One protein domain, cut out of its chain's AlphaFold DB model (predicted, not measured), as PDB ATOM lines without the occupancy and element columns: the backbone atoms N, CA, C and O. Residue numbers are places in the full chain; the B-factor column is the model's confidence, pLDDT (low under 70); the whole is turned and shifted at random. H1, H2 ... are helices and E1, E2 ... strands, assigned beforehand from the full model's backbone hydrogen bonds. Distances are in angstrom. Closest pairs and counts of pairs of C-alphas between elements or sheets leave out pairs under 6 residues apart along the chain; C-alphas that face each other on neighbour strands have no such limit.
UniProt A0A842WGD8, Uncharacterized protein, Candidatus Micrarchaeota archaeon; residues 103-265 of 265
ATOM      1  N   ASP A 103      47.557   3.741-108.192       87.81
ATOM      2  CA  ASP A 103      47.662   4.737-107.132       87.81
ATOM      3  C   ASP A 103      46.468   4.617-106.188       87.81
ATOM      4  O   ASP A 103      45.376   5.124-106.456       87.81
ATOM      5  N   SER A 104      46.688   3.997-105.027       80.88
ATOM      6  CA  SER A 104      45.635   3.836-104.026       80.88
ATOM      7  C   SER A 104      45.110   5.160-103.463       80.88
ATOM      8  O   SER A 104      44.009   5.210-102.914       80.88
ATOM      9  N   SER A 105      45.854   6.260-103.614       82.38
ATOM     10  CA  SER A 105      45.359   7.578-103.222       82.38
ATOM     11  C   SER A 105      44.286   8.104-104.179       82.38
ATOM     12  O   SER A 105      43.429   8.879-103.746       82.38
ATOM     13  N   SER A 106      44.246   7.625-105.429       85.88
ATOM     14  CA  SER A 106      43.218   8.010-106.401       85.88
ATOM     15  C   SER A 106      41.812   7.573-105.962       85.88
ATOM     16  O   SER A 106      40.859   8.324-106.163       85.88
ATOM     17  N   PHE A 107      41.679   6.459-105.221       83.62
ATOM     18  CA  PHE A 107      40.401   6.032-104.626       83.62
ATOM     19  C   PHE A 107      39.836   7.055-103.646       83.62
ATOM     20  O   PHE A 107      38.626   7.237-103.556       83.62
ATOM     21  N   SER A 108      40.699   7.768-102.917       85.62
ATOM     22  CA  SER A 108      40.237   8.761-101.947       85.62
ATOM     23  C   SER A 108      39.508   9.938-102.607       85.62
ATOM     24  O   SER A 108      38.678  10.575-101.955       85.62
ATOM     25  N   ASN A 109      39.747  10.186-103.903       91.06
ATOM     26  CA  ASN A 109      39.049  11.224-104.660       91.06
ATOM     27  C   ASN A 109      37.575  10.893-104.890       91.06
ATOM     28  O   ASN A 109      36.770  11.814-104.999       91.06
ATOM     29  N   VAL A 110      37.204   9.611-104.891       92.81
ATOM     30  CA  VAL A 110      35.811   9.177-105.049       92.81
ATOM     31  C   VAL A 110      34.941   9.724-103.918       92.81
ATOM     32  O   VAL A 110      33.815  10.143-104.159       92.81
ATOM     33  N   ASN A 111      35.491   9.887-102.711       92.88
ATOM     34  CA  ASN A 111      34.773  10.489-101.582       92.88
ATOM     35  C   ASN A 111      34.343  11.944-101.819       92.88
ATOM     36  O   ASN A 111      33.451  12.436-101.129       92.88
ATOM     37  N   GLN A 112      34.944  12.643-102.787       94.12
ATOM     38  CA  GLN A 112      34.496  13.985-103.175       94.12
ATOM     39  C   GLN A 112      33.086  13.958-103.789       94.12
ATOM     40  O   GLN A 112      32.400  14.979-103.772       94.12
ATOM     41  N   LEU A 113      32.631  12.794-104.265       95.62
ATOM     42  CA  LEU A 113      31.301  12.587-104.833       95.62
ATOM     43  C   LEU A 113      30.219  12.317-103.774       95.62
ATOM     44  O   LEU A 113      29.050  12.256-104.115       95.62
ATOM     45  N   LEU A 114      30.535  12.236-102.475       93.50
ATOM     46  CA  LEU A 114      29.512  12.021-101.432       93.50
ATOM     47  C   LEU A 114      28.482  13.166-101.309       93.50
ATOM     48  O   LEU A 114      27.502  13.038-100.580       93.50
ATOM     49  N   GLY A 115      28.703  14.293-101.995       91.62
ATOM     50  CA  GLY A 115      27.749  15.399-102.111       91.62
ATOM     51  C   GLY A 115      26.893  15.387-103.385       91.62
ATOM     52  O   GLY A 115      26.146  16.344-103.592       91.62
ATOM     53  N   THR A 116      27.023  14.378-104.251       95.25
ATOM     54  CA  THR A 116      26.217  14.257-105.476       95.25
ATOM     55  C   THR A 116      24.839  13.669-105.190       95.25
ATOM     56  O   THR A 116      24.547  13.207-104.086       95.25
ATOM     57  N   THR A 117      23.975  13.686-106.200       95.81
ATOM     58  CA  THR A 117      22.633  13.101-106.133       95.81
ATOM     59  C   THR A 117      22.601  11.706-106.763       95.81
ATOM     60  O   THR A 117      23.502  11.360-107.532       95.81
ATOM     61  N   PRO A 118      21.562  10.898-106.495       96.75
ATOM     62  CA  PRO A 118      21.359   9.630-107.193       96.75
ATOM     63  C   PRO A 118      21.286   9.793-108.715       96.75
ATOM     64  O   PRO A 118      21.906   9.014-109.435       96.75
ATOM     65  N   ALA A 119      20.640  10.857-109.202       96.06
ATOM     66  CA  ALA A 119      20.553  11.172-110.629       96.06
ATOM     67  C   ALA A 119      21.929  11.376-111.292       96.06
ATOM     68  O   ALA A 119      22.101  11.022-112.455       96.06
ATOM     69  N   ASP A 120      22.919  11.893-110.555       95.81
ATOM     70  CA  ASP A 120      24.294  12.042-111.052       95.81
ATOM     71  C   ASP A 120      25.028  10.683-111.134       95.81
ATOM     72  O   ASP A 120      25.933  10.509-111.948       95.81
ATOM     73  N   MET A 121      24.665   9.714-110.281       97.38
ATOM     74  CA  MET A 121      25.383   8.439-110.121       97.38
ATOM     75  C   MET A 121      24.786   7.281-110.919       97.38
ATOM     76  O   MET A 121      25.528   6.411-111.371       97.38
ATOM     77  N   LEU A 122      23.464   7.250-111.104       97.50
ATOM     78  CA  LEU A 122      22.766   6.189-111.837       97.50
ATOM     79  C   LEU A 122      23.326   5.960-113.256       97.50
ATOM     80  O   LEU A 122      23.560   4.798-113.595       97.50
ATOM     81  N   PRO A 123      23.664   6.995-114.056       97.50
ATOM     82  CA  PRO A 123      24.278   6.790-115.370       97.50
ATOM     83  C   PRO A 123      25.611   6.025-115.329       97.50
ATOM     84  O   PRO A 123      25.975   5.362-116.299       97.50
ATOM     85  N   LEU A 124      26.350   6.074-114.212       97.19
ATOM     86  CA  LEU A 124      27.614   5.343-114.075       97.19
ATOM     87  C   LEU A 124      27.406   3.825-114.002       97.19
ATOM     88  O   LEU A 124      28.293   3.072-114.406       97.19
ATOM     89  N   LEU A 125      26.237   3.372-113.539       97.69
ATOM     90  CA  LEU A 125      25.877   1.954-113.481       97.69
ATOM     91  C   LEU A 125      25.692   1.340-114.879       97.69
ATOM     92  O   LEU A 125      25.940   0.150-115.077       97.69
ATOM     93  N   GLU A 126      25.313   2.155-115.863       96.81
ATOM     94  CA  GLU A 126      25.122   1.740-117.259       96.81
ATOM     95  C   GLU A 126      26.434   1.698-118.062       96.81
ATOM     96  O   GLU A 126      26.467   1.228-119.203       96.81
ATOM     97  N   SER A 127      27.535   2.181-117.479       96.56
ATOM     98  CA  SER A 127      28.852   2.167-118.113       96.56
ATOM     99  C   SER A 127      29.348   0.739-118.359       96.56
ATOM    100  O   SER A 127      29.139  -0.158-117.548       96.56
ATOM    101  N   ASN A 128      30.100   0.535-119.445       95.62
ATOM    102  CA  ASN A 128      30.848  -0.712-119.668       95.62
ATOM    103  C   ASN A 128      32.172  -0.762-118.882       95.62
ATOM    104  O   ASN A 128      32.887  -1.763-118.938       95.62
ATOM    105  N   ASP A 129      32.528   0.328-118.203       95.25
ATOM    106  CA  ASP A 129      33.733   0.443-117.391       95.25
ATOM    107  C   ASP A 129      33.444   0.024-115.940       95.25
ATOM    108  O   ASP A 129      32.612   0.629-115.258       95.25
ATOM    109  N   SER A 130      34.138  -1.008-115.452       94.12
ATOM    110  CA  SER A 130      33.926  -1.537-114.100       94.12
ATOM    111  C   SER A 130      34.302  -0.550-112.991       94.12
ATOM    112  O   SER A 130      33.712  -0.619-111.916       94.12
ATOM    113  N   TYR A 131      35.239   0.375-113.220       93.75
ATOM    114  CA  TYR A 131      35.541   1.432-112.256       93.75
ATOM    115  C   TYR A 131      34.390   2.438-112.157       93.75
ATOM    116  O   TYR A 131      34.021   2.833-111.050       93.75
ATOM    117  N   HIS A 132      33.761   2.798-113.280       96.00
ATOM    118  CA  HIS A 132      32.569   3.656-113.265       96.00
ATOM    119  C   HIS A 132      31.411   2.978-112.523       96.00
ATOM    120  O   HIS A 132      30.827   3.579-111.622       96.00
ATOM    121  N   GLN A 133      31.124   1.711-112.842       97.25
ATOM    122  CA  GLN A 133      30.064   0.945-112.178       97.25
ATOM    123  C   GLN A 133      30.312   0.821-110.672       97.25
ATOM    124  O   GLN A 133      29.411   1.054-109.868       97.25
ATOM    125  N   TRP A 134      31.551   0.499-110.284       95.56
ATOM    126  CA  TRP A 134      31.951   0.437-108.881       95.56
ATOM    127  C   TRP A 134      31.781   1.786-108.181       95.56
ATOM    128  O   TRP A 134      31.219   1.831-107.091       95.56
ATOM    129  N   THR A 135      32.204   2.879-108.822       95.94
ATOM    130  CA  THR A 135      32.067   4.242-108.287       95.94
ATOM    131  C   THR A 135      30.600   4.587-108.050       95.94
ATOM    132  O   THR A 135      30.248   5.038-106.961       95.94
ATOM    133  N   GLY A 136      29.735   4.314-109.032       97.38
ATOM    134  CA  GLY A 136      28.293   4.515-108.908       97.38
ATOM    135  C   GLY A 136      27.711   3.739-107.726       97.38
ATOM    136  O   GLY A 136      27.080   4.334-106.857       97.38
ATOM    137  N   LEU A 137      27.988   2.433-107.630       97.50
ATOM    138  CA  LEU A 137      27.516   1.596-106.519       97.50
ATOM    139  C   LEU A 137      28.027   2.081-105.157       97.50
ATOM    140  O   LEU A 137      27.255   2.164-104.202       97.50
ATOM    141  N   TYR A 138      29.314   2.420-105.065       95.81
ATOM    142  CA  TYR A 138      29.926   2.900-103.833       95.81
ATOM    143  C   TYR A 138      29.254   4.187-103.345       95.81
ATOM    144  O   TYR A 138      28.820   4.251-102.193       95.81
ATOM    145  N   ILE A 139      29.106   5.193-104.211       97.19
ATOM    146  CA  ILE A 139      28.485   6.467-103.829       97.19
ATOM    147  C   ILE A 139      27.006   6.279-103.506       97.19
ATOM    148  O   ILE A 139      26.566   6.743-102.454       97.19
ATOM    149  N   LEU A 140      26.261   5.534-104.331       97.81
ATOM    150  CA  LEU A 140      24.853   5.229-104.070       97.81
ATOM    151  C   LEU A 140      24.655   4.555-102.709       97.81
ATOM    152  O   LEU A 140      23.784   4.983-101.957       97.81
ATOM    153  N   SER A 141      25.510   3.599-102.328       96.31
ATOM    154  CA  SER A 141      25.428   2.937-101.017       96.31
ATOM    155  C   SER A 141      25.588   3.890 -99.825       96.31
ATOM    156  O   SER A 141      25.049   3.625 -98.751       96.31
ATOM    157  N   ASN A 142      26.295   5.009-100.014       95.50
ATOM    158  CA  ASN A 142      26.553   6.000 -98.971       95.50
ATOM    159  C   ASN A 142      25.474   7.092 -98.905       95.50
ATOM    160  O   ASN A 142      25.232   7.644 -97.832       95.50
ATOM    161  N   ILE A 143      24.822   7.417-100.027       96.12
ATOM    162  CA  ILE A 143      23.790   8.468-100.072       96.12
ATOM    163  C   ILE A 143      22.360   7.920 -99.968       96.12
ATOM    164  O   ILE A 143      21.458   8.659 -99.575       96.12
ATOM    165  N   ALA A 144      22.158   6.627-100.241       96.44
ATOM    166  CA  ALA A 144      20.859   5.952-100.276       96.44
ATOM    167  C   ALA A 144      19.989   6.163 -99.023       96.44
ATOM    168  O   ALA A 144      18.779   6.359 -99.138       96.44
ATOM    169  N   TYR A 145      20.587   6.183 -97.828       94.38
ATOM    170  CA  TYR A 145      19.840   6.397 -96.581       94.38
ATOM    171  C   TYR A 145      19.135   7.762 -96.531       94.38
ATOM    172  O   TYR A 145      18.007   7.868 -96.057       94.38
ATOM    173  N   ASN A 146      19.794   8.810 -97.036       94.81
ATOM    174  CA  ASN A 146      19.280  10.182 -96.995       94.81
ATOM    175  C   ASN A 146      18.455  10.553 -98.237       94.81
ATOM    176  O   ASN A 146      17.939  11.671 -98.307       94.81
ATOM    177  N   ALA A 147      18.359   9.648 -99.212       96.31
ATOM    178  CA  ALA A 147      17.580   9.849-100.421       96.31
ATOM    179  C   ALA A 147      16.074   9.892-100.104       96.31
ATOM    180  O   ALA A 147      15.586   9.271 -99.157       96.31
ATOM    181  N   THR A 148      15.323  10.645-100.901       97.00
ATOM    182  CA  THR A 148      13.857  10.649-100.837       97.00
ATOM    183  C   THR A 148      13.291   9.278-101.233       97.00
ATOM    184  O   THR A 148      13.964   8.520-101.926       97.00
ATOM    185  N   PRO A 149      12.043   8.934-100.861       96.88
ATOM    186  CA  PRO A 149      11.446   7.660-101.271       96.88
ATOM    187  C   PRO A 149      11.404   7.441-102.793       96.88
ATOM    188  O   PRO A 149      11.518   6.309-103.246       96.88
ATOM    189  N   GLU A 150      11.249   8.515-103.574       97.62
ATOM    190  CA  GLU A 150      11.297   8.470-105.043       97.62
ATOM    191  C   GLU A 150      12.708   8.124-105.531       97.62
ATOM    192  O   GLU A 150      12.884   7.152-106.260       97.62
ATOM    193  N   GLU A 151      13.726   8.830-105.037       97.88
ATOM    194  CA  GLU A 151      15.127   8.534-105.351       97.88
ATOM    195  C   GLU A 151      15.554   7.135-104.882       97.88
ATOM    196  O   GLU A 151      16.320   6.467-105.565       97.88
ATOM    197  N   GLN A 152      15.069   6.655-103.732       98.06
ATOM    198  CA  GLN A 152      15.348   5.294-103.267       98.06
ATOM    199  C   GLN A 152      14.794   4.246-104.232       98.06
ATOM    200  O   GLN A 152      15.463   3.252-104.498       98.06
ATOM    201  N   GLU A 153      13.600   4.464-104.780       98.12
ATOM    202  CA  GLU A 153      13.027   3.574-105.789       98.12
ATOM    203  C   GLU A 153      13.852   3.590-107.085       98.12
ATOM    204  O   GLU A 153      14.154   2.529-107.634       98.12
ATOM    205  N   GLU A 154      14.312   4.762-107.533       98.25
ATOM    206  CA  GLU A 154      15.232   4.871-108.675       98.25
ATOM    207  C   GLU A 154      16.560   4.142-108.415       98.25
ATOM    208  O   GLU A 154      17.036   3.389-109.268       98.25
ATOM    209  N   ILE A 155      17.136   4.299-107.216       98.44
ATOM    210  CA  ILE A 155      18.341   3.574-106.791       98.44
ATOM    211  C   ILE A 155      18.094   2.069-106.846       98.44
ATOM    212  O   ILE A 155      18.901   1.356-107.440       98.44
ATOM    213  N   LYS A 156      16.991   1.574-106.267       98.44
ATOM    214  CA  LYS A 156      16.640   0.143-106.277       98.44
ATOM    215  C   LYS A 156      16.567  -0.409-107.695       98.44
ATOM    216  O   LYS A 156      17.148  -1.459-107.971       98.44
ATOM    217  N   GLN A 157      15.901   0.307-108.598       98.25
ATOM    218  CA  GLN A 157      15.800  -0.084-110.003       98.25
ATOM    219  C   GLN A 157      17.176  -0.103-110.679       98.25
ATOM    220  O   GLN A 157      17.513  -1.080-111.348       98.25
ATOM    221  N   GLY A 158      17.997   0.926-110.448       98.12
ATOM    222  CA  GLY A 158      19.336   1.039-111.025       98.12
ATOM    223  C   GLY A 158      20.314  -0.037-110.549       98.12
ATOM    224  O   GLY A 158      21.093  -0.556-111.348       98.12
ATOM    225  N   ILE A 159      20.271  -0.416-109.267       98.25
ATOM    226  CA  ILE A 159      21.181  -1.431-108.710       98.25
ATOM    227  C   ILE A 159      20.691  -2.870-108.918       98.25
ATOM    228  O   ILE A 159      21.477  -3.802-108.741       98.25
ATOM    229  N   SER A 160      19.426  -3.075-109.303       98.06
ATOM    230  CA  SER A 160      18.823  -4.405-109.467       98.06
ATOM    231  C   SER A 160      19.658  -5.372-110.330       98.06
ATOM    232  O   SER A 160      19.892  -6.500-109.883       98.06
ATOM    233  N   PRO A 161      20.230  -4.964-111.487       97.75
ATOM    234  CA  PRO A 161      21.062  -5.852-112.306       97.75
ATOM    235  C   PRO A 161      22.324  -6.374-111.601       97.75
ATOM    236  O   PRO A 161      22.869  -7.408-111.986       97.75
ATOM    237  N   PHE A 162      22.808  -5.673-110.572       97.88
ATOM    238  CA  PHE A 162      24.028  -6.033-109.849       97.88
ATOM    239  C   PHE A 162      23.790  -7.067-108.751       97.88
ATOM    240  O   PHE A 162      24.745  -7.721-108.335       97.88
ATOM    241  N   LEU A 163      22.541  -7.268-108.320       96.88
ATOM    242  CA  LEU A 163      22.165  -8.270-107.313       96.88
ATOM    243  C   LEU A 163      22.430  -9.704-107.811       96.88
ATOM    244  O   LEU A 163      22.837 -10.581-107.045       96.88
ATOM    245  N   GLU A 164      22.275  -9.910-109.121       94.50
ATOM    246  CA  GLU A 164      22.500 -11.179-109.826       94.50
ATOM    247  C   GLU A 164      23.812 -11.196-110.638       94.50
ATOM    248  O   GLU A 164      24.086 -12.143-111.375       94.50
ATOM    249  N   GLY A 165      24.627 -10.140-110.533       92.81
ATOM    250  CA  GLY A 165      25.861  -9.988-111.304       92.81
ATOM    251  C   GLY A 165      26.944 -11.012-110.937       92.81
ATOM    252  O   GLY A 165      26.913 -11.631-109.884       92.81
ATOM    253  N   ASN A 166      27.962 -11.173-111.789       90.81
ATOM    254  CA  ASN A 166      29.027 -12.165-111.554       90.81
ATOM    255  C   ASN A 166      30.085 -11.736-110.520       90.81
ATOM    256  O   ASN A 166      30.811 -12.587-110.021       90.81
ATOM    257  N   LEU A 167      30.224 -10.435-110.241       96.50
ATOM    258  CA  LEU A 167      31.248  -9.916-109.329       96.50
ATOM    259  C   LEU A 167      30.686  -9.830-107.911       96.50
ATOM    260  O   LEU A 167      29.790  -9.021-107.652       96.50
ATOM    261  N   SER A 168      31.245 -10.604-106.974       97.25
ATOM    262  CA  SER A 168      30.740 -10.657-105.595       97.25
ATOM    263  C   SER A 168      30.801  -9.293-104.899       97.25
ATOM    264  O   SER A 168      29.913  -8.952-104.124       97.25
ATOM    265  N   SER A 169      31.791  -8.462-105.240       97.00
ATOM    266  CA  SER A 169      31.907  -7.085-104.735       97.00
ATOM    267  C   SER A 169      30.739  -6.185-105.147       97.00
ATOM    268  O   SER A 169      30.295  -5.350-104.365       97.00
ATOM    269  N   PHE A 170      30.230  -6.343-106.373       98.00
ATOM    270  CA  PHE A 170      29.123  -5.522-106.873       98.00
ATOM    271  C   PHE A 170      27.802  -5.977-106.260       98.00
ATOM    272  O   PHE A 170      27.036  -5.145-105.781       98.00
ATOM    273  N   ARG A 171      27.596  -7.300-106.182       98.31
ATOM    274  CA  ARG A 171      26.466  -7.898-105.456       98.31
ATOM    275  C   ARG A 171      26.425  -7.413-104.011       98.31
ATOM    276  O   ARG A 171      25.365  -7.042-103.522       98.31
ATOM    277  N   LEU A 172      27.583  -7.374-103.350       98.19
ATOM    278  CA  LEU A 172      27.705  -6.897-101.980       98.19
ATOM    279  C   LEU A 172      27.288  -5.438-101.840       98.19
ATOM    280  O   LEU A 172      26.450  -5.141-100.998       98.19
ATOM    281  N   MET A 173      27.836  -4.531-102.653       97.94
ATOM    282  CA  MET A 173      27.472  -3.113-102.571       97.94
ATOM    283  C   MET A 173      25.989  -2.887-102.870       97.94
ATOM    284  O   MET A 173      25.344  -2.107-102.173       97.94
ATOM    285  N   ALA A 174      25.425  -3.596-103.849       98.44
ATOM    286  CA  ALA A 174      23.998  -3.524-104.149       98.44
ATOM    287  C   ALA A 174      23.147  -4.035-102.968       98.44
ATOM    288  O   ALA A 174      22.219  -3.352-102.538       98.44
ATOM    289  N   ALA A 175      23.511  -5.171-102.366       98.50
ATOM    290  CA  ALA A 175      22.831  -5.716-101.191       98.50
ATOM    291  C   ALA A 175      22.938  -4.792 -99.964       98.50
ATOM    292  O   ALA A 175      21.941  -4.556 -99.287       98.50
ATOM    293  N   VAL A 176      24.119  -4.219 -99.704       97.94
ATOM    294  CA  VAL A 176      24.317  -3.206 -98.655       97.94
ATOM    295  C   VAL A 176      23.425  -1.996 -98.912       97.94
ATOM    296  O   VAL A 176      22.735  -1.558 -98.001       97.94
ATOM    297  N   THR A 177      23.381  -1.500-100.150       98.31
ATOM    298  CA  THR A 177      22.540  -0.353-100.527       98.31
ATOM    299  C   THR A 177      21.065  -0.624-100.223       98.31
ATOM    300  O   THR A 177      20.407   0.232 -99.639       98.31
ATOM    301  N   LEU A 178      20.555  -1.824-100.537       98.50
ATOM    302  CA  LEU A 178      19.191  -2.232-100.180       98.50
ATOM    303  C   LEU A 178      18.948  -2.160 -98.666       98.50
ATOM    304  O   LEU A 178      18.014  -1.486 -98.229       98.50
ATOM    305  N   VAL A 179      19.811  -2.788 -97.859       97.88
ATOM    306  CA  VAL A 179      19.637  -2.805 -96.395       97.88
ATOM    307  C   VAL A 179      19.759  -1.401 -95.795       97.88
ATOM    308  O   VAL A 179      18.987  -1.061 -94.902       97.88
ATOM    309  N   THR A 180      20.647  -0.553 -96.323       96.31
ATOM    310  CA  THR A 180      20.777   0.864 -95.940       96.31
ATOM    311  C   THR A 180      19.477   1.650 -96.150       96.31
ATOM    312  O   THR A 180      19.187   2.566 -95.383       96.31
ATOM    313  N   MET A 181      18.669   1.292 -97.155       97.62
ATOM    314  CA  MET A 181      17.344   1.886 -97.404       97.62
ATOM    315  C   MET A 181      16.218   1.225 -96.593       97.62
ATOM    316  O   MET A 181      15.043   1.514 -96.815       97.62
ATOM    317  N   GLY A 182      16.542   0.309 -95.678       97.19
ATOM    318  CA  GLY A 182      15.555  -0.473 -94.939       97.19
ATOM    319  C   GLY A 182      14.897  -1.583 -95.757       97.19
ATOM    320  O   GLY A 182      13.884  -2.143 -95.332       97.19
ATOM    321  N   ASP A 183      15.460  -1.939 -96.913       97.94
ATOM    322  CA  ASP A 183      14.975  -3.055 -97.713       97.94
ATOM    323  C   ASP A 183      15.597  -4.378 -97.248       97.94
ATOM    324  O   ASP A 183      16.786  -4.658 -97.438       97.94
ATOM    325  N   LYS A 184      14.768  -5.214 -96.620       97.50
ATOM    326  CA  LYS A 184      15.198  -6.501 -96.070       97.50
ATOM    327  C   LYS A 184      15.571  -7.530 -97.136       97.50
ATOM    328  O   LYS A 184      16.194  -8.529 -96.785       97.50
ATOM    329  N   GLU A 185      15.247  -7.305 -98.412       97.62
ATOM    330  CA  GLU A 185      15.669  -8.193 -99.504       97.62
ATOM    331  C   GLU A 185      17.196  -8.243 -99.660       97.62
ATOM    332  O   GLU A 185      17.731  -9.250-100.123       97.62
ATOM    333  N   GLY A 186      17.922  -7.223 -99.187       98.19
ATOM    334  CA  GLY A 186      19.385  -7.248 -99.151       98.19
ATOM    335  C   GLY A 186      19.971  -8.282 -98.177       98.19
ATOM    336  O   GLY A 186      21.053  -8.809 -98.429       98.19
ATOM    337  N   ILE A 187      19.258  -8.651 -97.103       98.44
ATOM    338  CA  ILE A 187      19.743  -9.598 -96.080       98.44
ATOM    339  C   ILE A 187      20.102 -10.974 -96.667       98.44
ATOM    340  O   ILE A 187      21.248 -11.393 -96.493       98.44
ATOM    341  N   PRO A 188      19.205 -11.700 -97.365       98.50
ATOM    342  CA  PRO A 188      19.543 -13.014 -97.916       98.50
ATOM    343  C   PRO A 188      20.718 -12.966 -98.901       98.50
ATOM    344  O   PRO A 188      21.467 -13.937 -98.999       98.50
ATOM    345  N   MET A 189      20.928 -11.841 -99.589       98.25
ATOM    346  CA  MET A 189      22.086 -11.665-100.469       98.25
ATOM    347  C   MET A 189      23.387 -11.506 -99.685       98.25
ATOM    348  O   MET A 189      24.380 -12.142-100.027       98.25
ATOM    349  N   LEU A 190      23.381 -10.724 -98.600       98.56
ATOM    350  CA  LEU A 190      24.528 -10.637 -97.694       98.56
ATOM    351  C   LEU A 190      24.859 -12.004 -97.071       98.56
ATOM    352  O   LEU A 190      26.031 -12.361 -96.989       98.56
ATOM    353  N   ILE A 191      23.847 -12.798 -96.699       98.50
ATOM    354  CA  ILE A 191      24.039 -14.164 -96.178       98.50
ATOM    355  C   ILE A 191      24.701 -15.067 -97.227       98.50
ATOM    356  O   ILE A 191      25.632 -15.804 -96.899       98.50
ATOM    357  N   ASP A 192      24.274 -15.006 -98.493       97.81
ATOM    358  CA  ASP A 192      24.910 -15.786 -99.562       97.81
ATOM    359  C   ASP A 192      26.389 -15.407 -99.755       97.81
ATOM    360  O   ASP A 192      27.250 -16.281 -99.906       97.81
ATOM    361  N   LEU A 193      26.698 -14.110 -99.663       97.75
ATOM    362  CA  LEU A 193      28.048 -13.563 -99.819       97.75
ATOM    363  C   LEU A 193      29.009 -13.941 -98.682       97.75
ATOM    364  O   LEU A 193      30.223 -13.851 -98.869       97.75
ATOM    365  N   LEU A 194      28.514 -14.481 -97.561       97.44
ATOM    366  CA  LEU A 194      29.355 -15.165 -96.567       97.44
ATOM    367  C   LEU A 194      30.067 -16.398 -97.149       97.44
ATOM    368  O   LEU A 194      31.008 -16.907 -96.554       97.44
ATOM    369  N   GLY A 195      29.629 -16.928 -98.292       95.69
ATOM    370  CA  GLY A 195      30.330 -18.002 -98.999       95.69
ATOM    371  C   GLY A 195      31.433 -17.542 -99.952       95.69
ATOM    372  O   GLY A 195      32.100 -18.397-100.529       95.69
ATOM    373  N   SER A 196      31.598 -16.234-100.168       95.44
ATOM    374  CA  SER A 196      32.525 -15.705-101.172       95.44
ATOM    375  C   SER A 196      33.975 -15.743-100.683       95.44
ATOM    376  O   SER A 196      34.278 -15.273 -99.586       95.44
ATOM    377  N   ASP A 197      34.879 -16.257-101.517       94.44
ATOM    378  CA  ASP A 197      36.333 -16.196-101.327       94.44
ATOM    379  C   ASP A 197      36.984 -15.011-102.068       94.44
ATOM    380  O   ASP A 197      38.205 -14.819-102.007       94.44
ATOM    381  N   GLU A 198      36.174 -14.189-102.740       95.12
ATOM    382  CA  GLU A 198      36.624 -13.009-103.468       95.12
ATOM    383  C   GLU A 198      37.046 -11.872-102.523       95.12
ATOM    384  O   GLU A 198      36.610 -11.751-101.374       95.12
ATOM    385  N   GLN A 199      37.903 -10.996-103.042       94.44
ATOM    386  CA  GLN A 199      38.241  -9.726-102.408       94.44
ATOM    387  C   GLN A 199      37.340  -8.618-102.952       94.44
ATOM    388  O   GLN A 199      36.882  -8.680-104.094       94.44
ATOM    389  N   MET A 200      37.133  -7.589-102.139       93.75
ATOM    390  CA  MET A 200      36.486  -6.351-102.536       93.75
ATOM    391  C   MET A 200      37.242  -5.705-103.696       93.75
ATOM    392  O   MET A 200      38.448  -5.462-103.617       93.75
ATOM    393  N   PHE A 201      36.521  -5.423-104.776       92.19
ATOM    394  CA  PHE A 201      37.025  -4.691-105.924       92.19
ATOM    395  C   PHE A 201      37.442  -3.291-105.465       92.19
ATOM    396  O   PHE A 201      36.650  -2.599-104.824       92.19
ATOM    397  N   LEU A 202      38.676  -2.895-105.795       88.44
ATOM    398  CA  LEU A 202      39.180  -1.530-105.604       88.44
ATOM    399  C   LEU A 202      39.168  -1.023-104.147       88.44
ATOM    400  O   LEU A 202      38.973   0.161-103.885       88.44
ATOM    401  N   TRP A 203      39.403  -1.926-103.190       85.69
ATOM    402  CA  TRP A 203      39.489  -1.605-101.764       85.69
ATOM    403  C   TRP A 203      40.927  -1.745-101.246       85.69
ATOM    404  O   TRP A 203      41.563  -2.775-101.466       85.69
ATOM    405  N   GLU A 204      41.430  -0.735-100.529       84.62
ATOM    406  CA  GLU A 204      42.777  -0.731 -99.937       84.62
ATOM    407  C   GLU A 204      42.698  -0.427 -98.425       84.62
ATOM    408  O   GLU A 204      42.202   0.640 -98.045       84.62
ATOM    409  N   PRO A 205      43.191  -1.320 -97.541       87.12
ATOM    410  CA  PRO A 205      43.799  -2.623 -97.844       87.12
ATOM    411  C   PRO A 205      42.777  -3.641 -98.374       87.12
ATOM    412  O   PRO A 205      41.621  -3.553 -97.969       87.12
ATOM    413  N   PRO A 206      43.174  -4.634 -99.196       88.12
ATOM    414  CA  PRO A 206      42.252  -5.646 -99.707       88.12
ATOM    415  C   PRO A 206      41.445  -6.301 -98.586       88.12
ATOM    416  O   PRO A 206      42.005  -6.773 -97.591       88.12
ATOM    417  N   MET A 207      40.126  -6.304 -98.752       91.31
ATOM    418  CA  MET A 207      39.191  -6.847 -97.777       91.31
ATOM    419  C   MET A 207      38.395  -7.992 -98.404       91.31
ATOM    420  O   MET A 207      37.868  -7.816 -99.500       91.31
ATOM    421  N   PRO A 208      38.256  -9.149 -97.742       95.44
ATOM    422  CA  PRO A 208      37.405 -10.219 -98.245       95.44
ATOM    423  C   PRO A 208      35.928  -9.810 -98.294       95.44
ATOM    424  O   PRO A 208      35.423  -9.202 -97.345       95.44
ATOM    425  N   VAL A 209      35.207 -10.229 -99.336       96.38
ATOM    426  CA  VAL A 209      33.759  -9.992 -99.459       96.38
ATOM    427  C   VAL A 209      32.996 -10.597 -98.276       96.38
ATOM    428  O   VAL A 209      32.126  -9.928 -97.717       96.38
ATOM    429  N   CYS A 210      33.358 -11.808 -97.822       97.06
ATOM    430  CA  CYS A 210      32.683 -12.437 -96.683       97.06
ATOM    431  C   CYS A 210      32.805 -11.651 -95.372       97.06
ATOM    432  O   CYS A 210      31.863 -11.624 -94.580       97.06
ATOM    433  N   ALA A 211      33.939 -10.984 -95.143       96.00
ATOM    434  CA  ALA A 211      34.169 -10.215 -93.923       96.00
ATOM    435  C   ALA A 211      33.240  -9.000 -93.888       96.00
ATOM    436  O   ALA A 211      32.596  -8.732 -92.875       96.00
ATOM    437  N   TYR A 212      33.133  -8.311 -95.023       95.94
ATOM    438  CA  TYR A 212      32.317  -7.113 -95.151       95.94
ATOM    439  C   TYR A 212      30.817  -7.449 -95.170       95.94
ATOM    440  O   TYR A 212      30.030  -6.768 -94.519       95.94
ATOM    441  N   ALA A 213      30.419  -8.560 -95.800       97.94
ATOM    442  CA  ALA A 213      29.054  -9.084 -95.708       97.94
ATOM    443  C   ALA A 213      28.631  -9.340 -94.252       97.94
ATOM    444  O   ALA A 213      27.565  -8.886 -93.832       97.94
ATOM    445  N   ASN A 214      29.484 -10.009 -93.465       97.81
ATOM    446  CA  ASN A 214      29.202 -10.255 -92.053       97.81
ATOM    447  C   ASN A 214      29.139  -8.957 -91.237       97.81
ATOM    448  O   ASN A 214      28.233  -8.803 -90.425       97.81
ATOM    449  N   GLU A 215      30.052  -8.005 -91.469       97.12
ATOM    450  CA  GLU A 215      30.022  -6.700 -90.789       97.12
ATOM    451  C   GLU A 215      28.658  -6.015 -90.954       97.12
ATOM    452  O   GLU A 215      28.088  -5.522 -89.980       97.12
ATOM    453  N   PHE A 216      28.107  -6.021 -92.169       97.69
ATOM    454  CA  PHE A 216      26.816  -5.404 -92.451       97.69
ATOM    455  C   PHE A 216      25.626  -6.184 -91.895       97.69
ATOM    456  O   PHE A 216      24.694  -5.564 -91.378       97.69
ATOM    457  N   LEU A 217      25.665  -7.518 -91.928       98.44
ATOM    458  CA  LEU A 217      24.655  -8.345 -91.265       98.44
ATOM    459  C   LEU A 217      24.602  -8.053 -89.761       98.44
ATOM    460  O   LEU A 217      23.523  -7.790 -89.227       98.44
ATOM    461  N   VAL A 218      25.758  -8.006 -89.093       98.00
ATOM    462  CA  VAL A 218      25.855  -7.673 -87.665       98.00
ATOM    463  C   VAL A 218      25.377  -6.246 -87.404       98.00
ATOM    464  O   VAL A 218      24.565  -6.023 -86.505       98.00
ATOM    465  N   ARG A 219      25.836  -5.273 -88.205       96.62
ATOM    466  CA  ARG A 219      25.463  -3.858 -88.058       96.62
ATOM    467  C   ARG A 219      23.952  -3.663 -88.117       96.62
ATOM    468  O   ARG A 219      23.414  -2.956 -87.266       96.62
ATOM    469  N   TYR A 220      23.296  -4.264 -89.108       96.94
ATOM    470  CA  TYR A 220      21.885  -4.006 -89.366       96.94
ATOM    471  C   TYR A 220      20.936  -4.911 -88.592       96.94
ATOM    472  O   TYR A 220      19.812  -4.497 -88.378       96.94
ATOM    473  N   THR A 221      21.336  -6.099 -88.137       97.19
ATOM    474  CA  THR A 221      20.423  -7.011 -87.408       97.19
ATOM    475  C   THR A 221      20.712  -7.113 -85.908       97.19
ATOM    476  O   THR A 221      19.946  -7.735 -85.172       97.19
ATOM    477  N   GLU A 222      21.846  -6.564 -85.454       96.50
ATOM    478  CA  GLU A 222      22.421  -6.768 -84.112       96.50
ATOM    479  C   GLU A 222      22.626  -8.244 -83.723       96.50
ATOM    480  O   GLU A 222      22.808  -8.563 -82.545       96.50
ATOM    481  N   LYS A 223      22.583  -9.165 -84.692       97.25
ATOM    482  CA  LYS A 223      22.919 -10.572 -84.483       97.25
ATOM    483  C   LYS A 223      24.374 -10.798 -84.837       97.25
ATOM    484  O   LYS A 223      24.855 -10.298 -85.844       97.25
ATOM    485  N   ASP A 224      25.058 -11.565 -84.004       96.94
ATOM    486  CA  ASP A 224      26.425 -11.999 -84.244       96.94
ATOM    487  C   ASP A 224      26.491 -13.505 -83.991       96.94
ATOM    488  O   ASP A 224      26.145 -13.974 -82.905       96.94
ATOM    489  N   PHE A 225      26.878 -14.251 -85.023       97.69
ATOM    490  CA  PHE A 225      27.073 -15.701 -84.979       97.69
ATOM    491  C   PHE A 225      28.564 -16.067 -85.017       97.69
ATOM    492  O   PHE A 225      28.920 -17.152 -85.463       97.69
ATOM    493  N   GLU A 226      29.430 -15.141 -84.581       95.38
ATOM    494  CA  GLU A 226      30.885 -15.307 -84.463       95.38
ATOM    495  C   GLU A 226      31.569 -15.716 -85.782       95.38
ATOM    496  O   GLU A 226      32.608 -16.377 -85.784       95.38
ATOM    497  N   TYR A 227      30.998 -15.299 -86.917       94.44
ATOM    498  CA  TYR A 227      31.461 -15.684 -88.249       94.44
ATOM    499  C   TYR A 227      32.928 -15.288 -88.479       94.44
ATOM    500  O   TYR A 227      33.306 -14.115 -88.367       94.44
ATOM    501  N   SER A 228      33.756 -16.261 -88.871       93.50
ATOM    502  CA  SER A 228      35.165 -16.033 -89.198       93.50
ATOM    503  C   SER A 228      35.422 -16.083 -90.705       93.50
ATOM    504  O   SER A 228      35.347 -17.137 -91.334       93.50
ATOM    505  N   CYS A 229      35.791 -14.939 -91.289       91.25
ATOM    506  CA  CYS A 229      36.245 -14.844 -92.677       91.25
ATOM    507  C   CYS A 229      37.777 -14.856 -92.720       91.25
ATOM    508  O   CYS A 229      38.424 -13.900 -92.282       91.25
ATOM    509  N   ALA A 230      38.371 -15.906 -93.282       87.06
ATOM    510  CA  ALA A 230      39.799 -15.937 -93.582       87.06
ATOM    511  C   ALA A 230      40.033 -16.484 -94.996       87.06
ATOM    512  O   ALA A 230      39.241 -17.295 -95.477       87.06
ATOM    513  N   PRO A 231      41.119 -16.082 -95.684       78.94
ATOM    514  CA  PRO A 231      41.411 -16.579 -97.025       78.94
ATOM    515  C   PRO A 231      41.415 -18.114 -97.086       78.94
ATOM    516  O   PRO A 231      42.184 -18.773 -96.384       78.94
ATOM    517  N   GLY A 232      40.548 -18.680 -97.931       79.94
ATOM    518  CA  GLY A 232      40.390 -20.128 -98.095       79.94
ATOM    519  C   GLY A 232      39.695 -20.848 -96.929       79.94
ATOM    520  O   GLY A 232      39.707 -22.079 -96.895       79.94
ATOM    521  N   GLN A 233      39.110 -20.116 -95.978       87.06
ATOM    522  CA  GLN A 233      38.293 -20.664 -94.900       87.06
ATOM    523  C   GLN A 233      36.858 -20.173 -95.053       87.06
ATOM    524  O   GLN A 233      36.607 -18.980 -95.179       87.06
ATOM    525  N   PHE A 234      35.928 -21.118 -95.037       90.31
ATOM    526  CA  PHE A 234      34.502 -20.851 -95.090       90.31
ATOM    527  C   PHE A 234      33.860 -21.387 -93.812       90.31
ATOM    528  O   PHE A 234      33.906 -22.593 -93.548       90.31
ATOM    529  N   ASP A 235      33.276 -20.487 -93.028       93.75
ATOM    530  CA  ASP A 235      32.547 -20.828 -91.812       93.75
ATOM    531  C   ASP A 235      31.109 -21.250 -92.150       93.75
ATOM    532  O   ASP A 235      30.154 -20.467 -92.135       93.75
ATOM    533  N   ALA A 236      30.974 -22.523 -92.526       94.88
ATOM    534  CA  ALA A 236      29.695 -23.112 -92.905       94.88
ATOM    535  C   ALA A 236      28.676 -23.111 -91.755       94.88
ATOM    536  O   ALA A 236      27.475 -23.037 -92.012       94.88
ATOM    537  N   GLU A 237      29.142 -23.203 -90.506       96.06
ATOM    538  CA  GLU A 237      28.274 -23.242 -89.330       96.06
ATOM    539  C   GLU A 237      27.645 -21.871 -89.086       96.06
ATOM    540  O   GLU A 237      26.420 -21.768 -89.014       96.06
ATOM    541  N   ALA A 238      28.450 -20.806 -89.053       95.50
ATOM    542  CA  ALA A 238      27.927 -19.455 -88.881       95.50
ATOM    543  C   ALA A 238      27.030 -19.021 -90.059       95.50
ATOM    544  O   ALA A 238      25.984 -18.409 -89.833       95.50
ATOM    545  N   ARG A 239      27.340 -19.408 -91.314       97.00
ATOM    546  CA  ARG A 239      26.405 -19.195 -92.443       97.00
ATOM    547  C   ARG A 239      25.077 -19.923 -92.218       97.00
ATOM    548  O   ARG A 239      24.022 -19.332 -92.430       97.00
ATOM    549  N   GLN A 240      25.104 -21.181 -91.775       97.94
ATOM    550  CA  GLN A 240      23.879 -21.938 -91.502       97.94
ATOM    551  C   GLN A 240      23.040 -21.287 -90.390       97.94
ATOM    552  O   GLN A 240      21.811 -21.287 -90.475       97.94
ATOM    553  N   GLN A 241      23.679 -20.712 -89.368       98.38
ATOM    554  CA  GLN A 241      22.989 -19.959 -88.315       98.38
ATOM    555  C   GLN A 241      22.316 -18.694 -88.869       98.38
ATOM    556  O   GLN A 241      21.147 -18.452 -88.566       98.38
ATOM    557  N   TRP A 242      22.996 -17.948 -89.746       98.38
ATOM    558  CA  TRP A 242      22.403 -16.814 -90.463       98.38
ATOM    559  C   TRP A 242      21.185 -17.220 -91.303       98.38
ATOM    560  O   TRP A 242      20.130 -16.590 -91.210       98.38
ATOM    561  N   GLU A 243      21.297 -18.293 -92.089       98.56
ATOM    562  CA  GLU A 243      20.194 -18.821 -92.903       98.56
ATOM    563  C   GLU A 243      19.011 -19.270 -92.032       98.56
ATOM    564  O   GLU A 243      17.856 -18.980 -92.351       98.56
ATOM    565  N   ALA A 244      19.280 -19.956 -90.918       98.44
ATOM    566  CA  ALA A 244      18.253 -20.384 -89.973       98.44
ATOM    567  C   ALA A 244      17.528 -19.184 -89.348       98.44
ATOM    568  O   ALA A 244      16.297 -19.152 -89.349       98.44
ATOM    569  N   TRP A 245      18.280 -18.177 -88.891       98.31
ATOM    570  CA  TRP A 245      17.714 -16.944 -88.350       98.31
ATOM    571  C   TRP A 245      16.831 -16.234 -89.381       98.31
ATOM    572  O   TRP A 245      15.703 -15.860 -89.063       98.31
ATOM    573  N   TRP A 246      17.287 -16.096 -90.628       98.38
ATOM    574  CA  TRP A 246      16.487 -15.462 -91.675       98.38
ATOM    575  C   TRP A 246      15.201 -16.242 -91.982       98.38
ATOM    576  O   TRP A 246      14.124 -15.653 -92.066       98.38
ATOM    577  N   ASN A 247      15.276 -17.571 -92.081       98.31
ATOM    578  CA  ASN A 247      14.104 -18.416 -92.325       98.31
ATOM    579  C   ASN A 247      13.050 -18.306 -91.212       98.31
ATOM    580  O   ASN A 247      11.855 -18.311 -91.501       98.31
ATOM    581  N   GLU A 248      13.481 -18.187 -89.956       98.44
ATOM    582  CA  GLU A 248      12.588 -18.028 -88.802       98.44
ATOM    583  C   GLU A 248      11.992 -16.613 -88.705       98.44
ATOM    584  O   GLU A 248      10.822 -16.454 -88.354       98.44
ATOM    585  N   ASN A 249      12.767 -15.576 -89.045       98.19
ATOM    586  CA  ASN A 249      12.426 -14.192 -88.709       98.19
ATOM    587  C   ASN A 249      12.013 -13.323 -89.905       98.19
ATOM    588  O   ASN A 249      11.415 -12.273 -89.694       98.19
ATOM    589  N   SER A 250      12.264 -13.729 -91.153       97.44
ATOM    590  CA  SER A 250      12.070 -12.888 -92.356       97.44
ATOM    591  C   SER A 250      10.702 -12.200 -92.467       97.44
ATOM    592  O   SER A 250      10.616 -11.082 -92.976       97.44
ATOM    593  N   GLN A 251       9.629 -12.827 -91.977       97.81
ATOM    594  CA  GLN A 251       8.277 -12.250 -91.986       97.81
ATOM    595  C   GLN A 251       8.070 -11.165 -90.917       97.81
ATOM    596  O   GLN A 251       7.271 -10.260 -91.130       97.81
ATOM    597  N   GLN A 252       8.804 -11.250 -89.807       97.56
ATOM    598  CA  GLN A 252       8.733 -10.357 -88.643       97.56
ATOM    599  C   GLN A 252       9.810  -9.265 -88.672       97.56
ATOM    600  O   GLN A 252       9.746  -8.324 -87.891       97.56
ATOM    601  N   VAL A 253      10.801  -9.375 -89.566       97.31
ATOM    602  CA  VAL A 253      11.822  -8.341 -89.746       97.31
ATOM    603  C   VAL A 253      11.198  -7.080 -90.349       97.31
ATOM    604  O   VAL A 253      10.672  -7.118 -91.474       97.31
ATOM    605  N   THR A 254      11.312  -5.974 -89.615       97.44
ATOM    606  CA  THR A 254      10.927  -4.615 -90.013       97.44
ATOM    607  C   THR A 254      12.107  -3.654 -89.836       97.44
ATOM    608  O   THR A 254      13.028  -3.902 -89.058       97.44
ATOM    609  N   TRP A 255      12.115  -2.565 -90.605       97.12
ATOM    610  CA  TRP A 255      13.114  -1.505 -90.470       97.12
ATOM    611  C   TRP A 255      12.702  -0.524 -89.368       97.12
ATOM    612  O   TRP A 255      11.633   0.083 -89.449       97.12
ATOM    613  N   ASP A 256      13.567  -0.331 -88.376       96.88
ATOM    614  CA  ASP A 256      13.454   0.728 -87.381       96.88
ATOM    615  C   ASP A 256      14.263   1.963 -87.830       96.88
ATOM    616  O   ASP A 256      15.496   1.962 -87.747       96.88
ATOM    617  N   PRO A 257      13.599   3.055 -88.258       93.06
ATOM    618  CA  PRO A 257      14.279   4.262 -88.720       93.06
ATOM    619  C   PRO A 257      14.956   5.053 -87.591       93.06
ATOM    620  O   PRO A 257      15.695   5.990 -87.873       93.06
ATOM    621  N   VAL A 258      14.686   4.741 -86.317       94.50
ATOM    622  CA  VAL A 258      15.319   5.426 -85.181       94.50
ATOM    623  C   VAL A 258      16.684   4.824 -84.875       94.50
ATOM    624  O   VAL A 258      17.627   5.563 -84.593       94.50
ATOM    625  N   SER A 259      16.783   3.496 -84.894       94.81
ATOM    626  CA  SER A 259      18.037   2.782 -84.644       94.81
ATOM    627  C   SER A 259      18.816   2.442 -85.916       94.81
ATOM    628  O   SER A 259      19.960   1.997 -85.800       94.81
ATOM    629  N   GLU A 260      18.225   2.692 -87.091       95.31
ATOM    630  CA  GLU A 260      18.778   2.394 -88.419       95.31
ATOM    631  C   GLU A 260      19.106   0.902 -88.570       95.31
ATOM    632  O   GLU A 260      20.174   0.518 -89.052       95.31
ATOM    633  N   LYS A 261      18.193   0.054 -88.080       96.06
ATOM    634  CA  LYS A 261      18.377  -1.395 -87.956       96.06
ATOM    635  C   LYS A 261      17.123  -2.169 -88.329       96.06
ATOM    636  O   LYS A 261      16.001  -1.688 -88.243       96.06
ATOM    637  N   MET A 262      17.350  -3.415 -88.700       95.88
ATOM    638  CA  MET A 262      16.367  -4.462 -88.906       95.88
ATOM    639  C   MET A 262      16.056  -5.113 -87.557       95.88
ATOM    640  O   MET A 262      16.915  -5.767 -86.963       95.88
ATOM    641  N   VAL A 263      14.829  -4.942 -87.074       96.88
ATOM    642  CA  VAL A 263      14.350  -5.506 -85.805       96.88
ATOM    643  C   VAL A 263      13.337  -6.613 -86.071       96.88
ATOM    644  O   VAL A 263      12.651  -6.600 -87.087       96.88
ATOM    645  N   VAL A 264      13.267  -7.596 -85.173       96.06
ATOM    646  CA  VAL A 264      12.240  -8.646 -85.200       96.06
ATOM    647  C   VAL A 264      11.135  -8.232 -84.233       96.06
ATOM    648  O   VAL A 264      11.423  -8.047 -83.048       96.06
ATOM    649  N   GLU A 265       9.915  -8.067 -84.741       92.25
ATOM    650  CA  GLU A 265       8.714  -7.750 -83.944       92.25
ATOM    651  C   GLU A 265       8.056  -8.974 -83.299       92.25
ATOM    652  O   GLU A 265       8.083 -10.062 -83.920       92.25
TER     653      GLU A 265
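Overview. This is residues 103 to 265 of the 265 residues of an uncharacterized protein of Candidatus Micrarchaeota archaeon (UniProt A0A842WGD8). What does one see first? A back-and-forth stack of helices: H5 is in the middle, H1 and H8 lie at opposite ends, and the small hairpin E1 E2 packs on residues 217 to 221 of H7. What makes it up? The 163 printed residues hold eight named helices, H1 to H8, then strands E1 and E2, an antiparallel sheet in the order E1 - E2; the class is mostly helix. It is compact, with a radius of gyration of the C-alphas of 15.5 A, and spans 39 by 37 by 25 A.

Arrangement. What comes first? H1, residues 104 to 115, touches H3, residues 130 to 146, with residues 110 to 114 alone; the closest C-alphas, of Leu 114 and Ile 139, are 6.1 A apart. H2, residues 118 to 125, forms a helical hairpin with H3, the closest C-alphas being those of Leu 125 and Gln 133, 4.5 A apart. What follows? H3, H4, residues 149 to 163, and H5, residues 168 to 180, form an up-and-down bundle, each running against the one before. The closest C-alphas of H3 and H5, those of Ser 141 and Thr 177, are 4.4 A apart. What comes after H5? H6, residues 186 to 193, forms helical hairpins with H5 and with H7, residues 209 to 221. H8, residues 236 to 249, touches H6, the closest C-alphas being those of Ile 191 and Trp 242, 6.5 A apart. E1, residues 253 to 256, and E2, residues 261 to 264, form a hairpin, with N 254 and O 263 within hydrogen-bond range at 2.9 A. Which O i to N i+4 pairs are within range? Every pair is in H5, H6, H7 and H8, but 0 of 8 in H1, 1 of 4 in H2, 11 of 13 in H3 and 8 of 11 in H4. Of the O i to N i+3 pairs, 7 of 9 are within range in H1 and 3 of 5 in H2.

Along the chain. Where are the ends? H1 begins at C-alpha 104, (45.635, 3.836, -104.026), and E2 ends at C-alpha 264, (12.240, -8.646, -85.200). Which helices are long? H3 measures 25.4 A from first to last C-alpha and H1 21.4 A.

Size, cuts and confidence. How far does it reach? The two farthest C-alphas, of Asp 103 and Glu 265, are 47.0 A apart. Are there cuts or long links? The printed part has no cut, and the links H6 to H7 and H7 to H8 are long. Is confidence low anywhere? No printed residue is under 70.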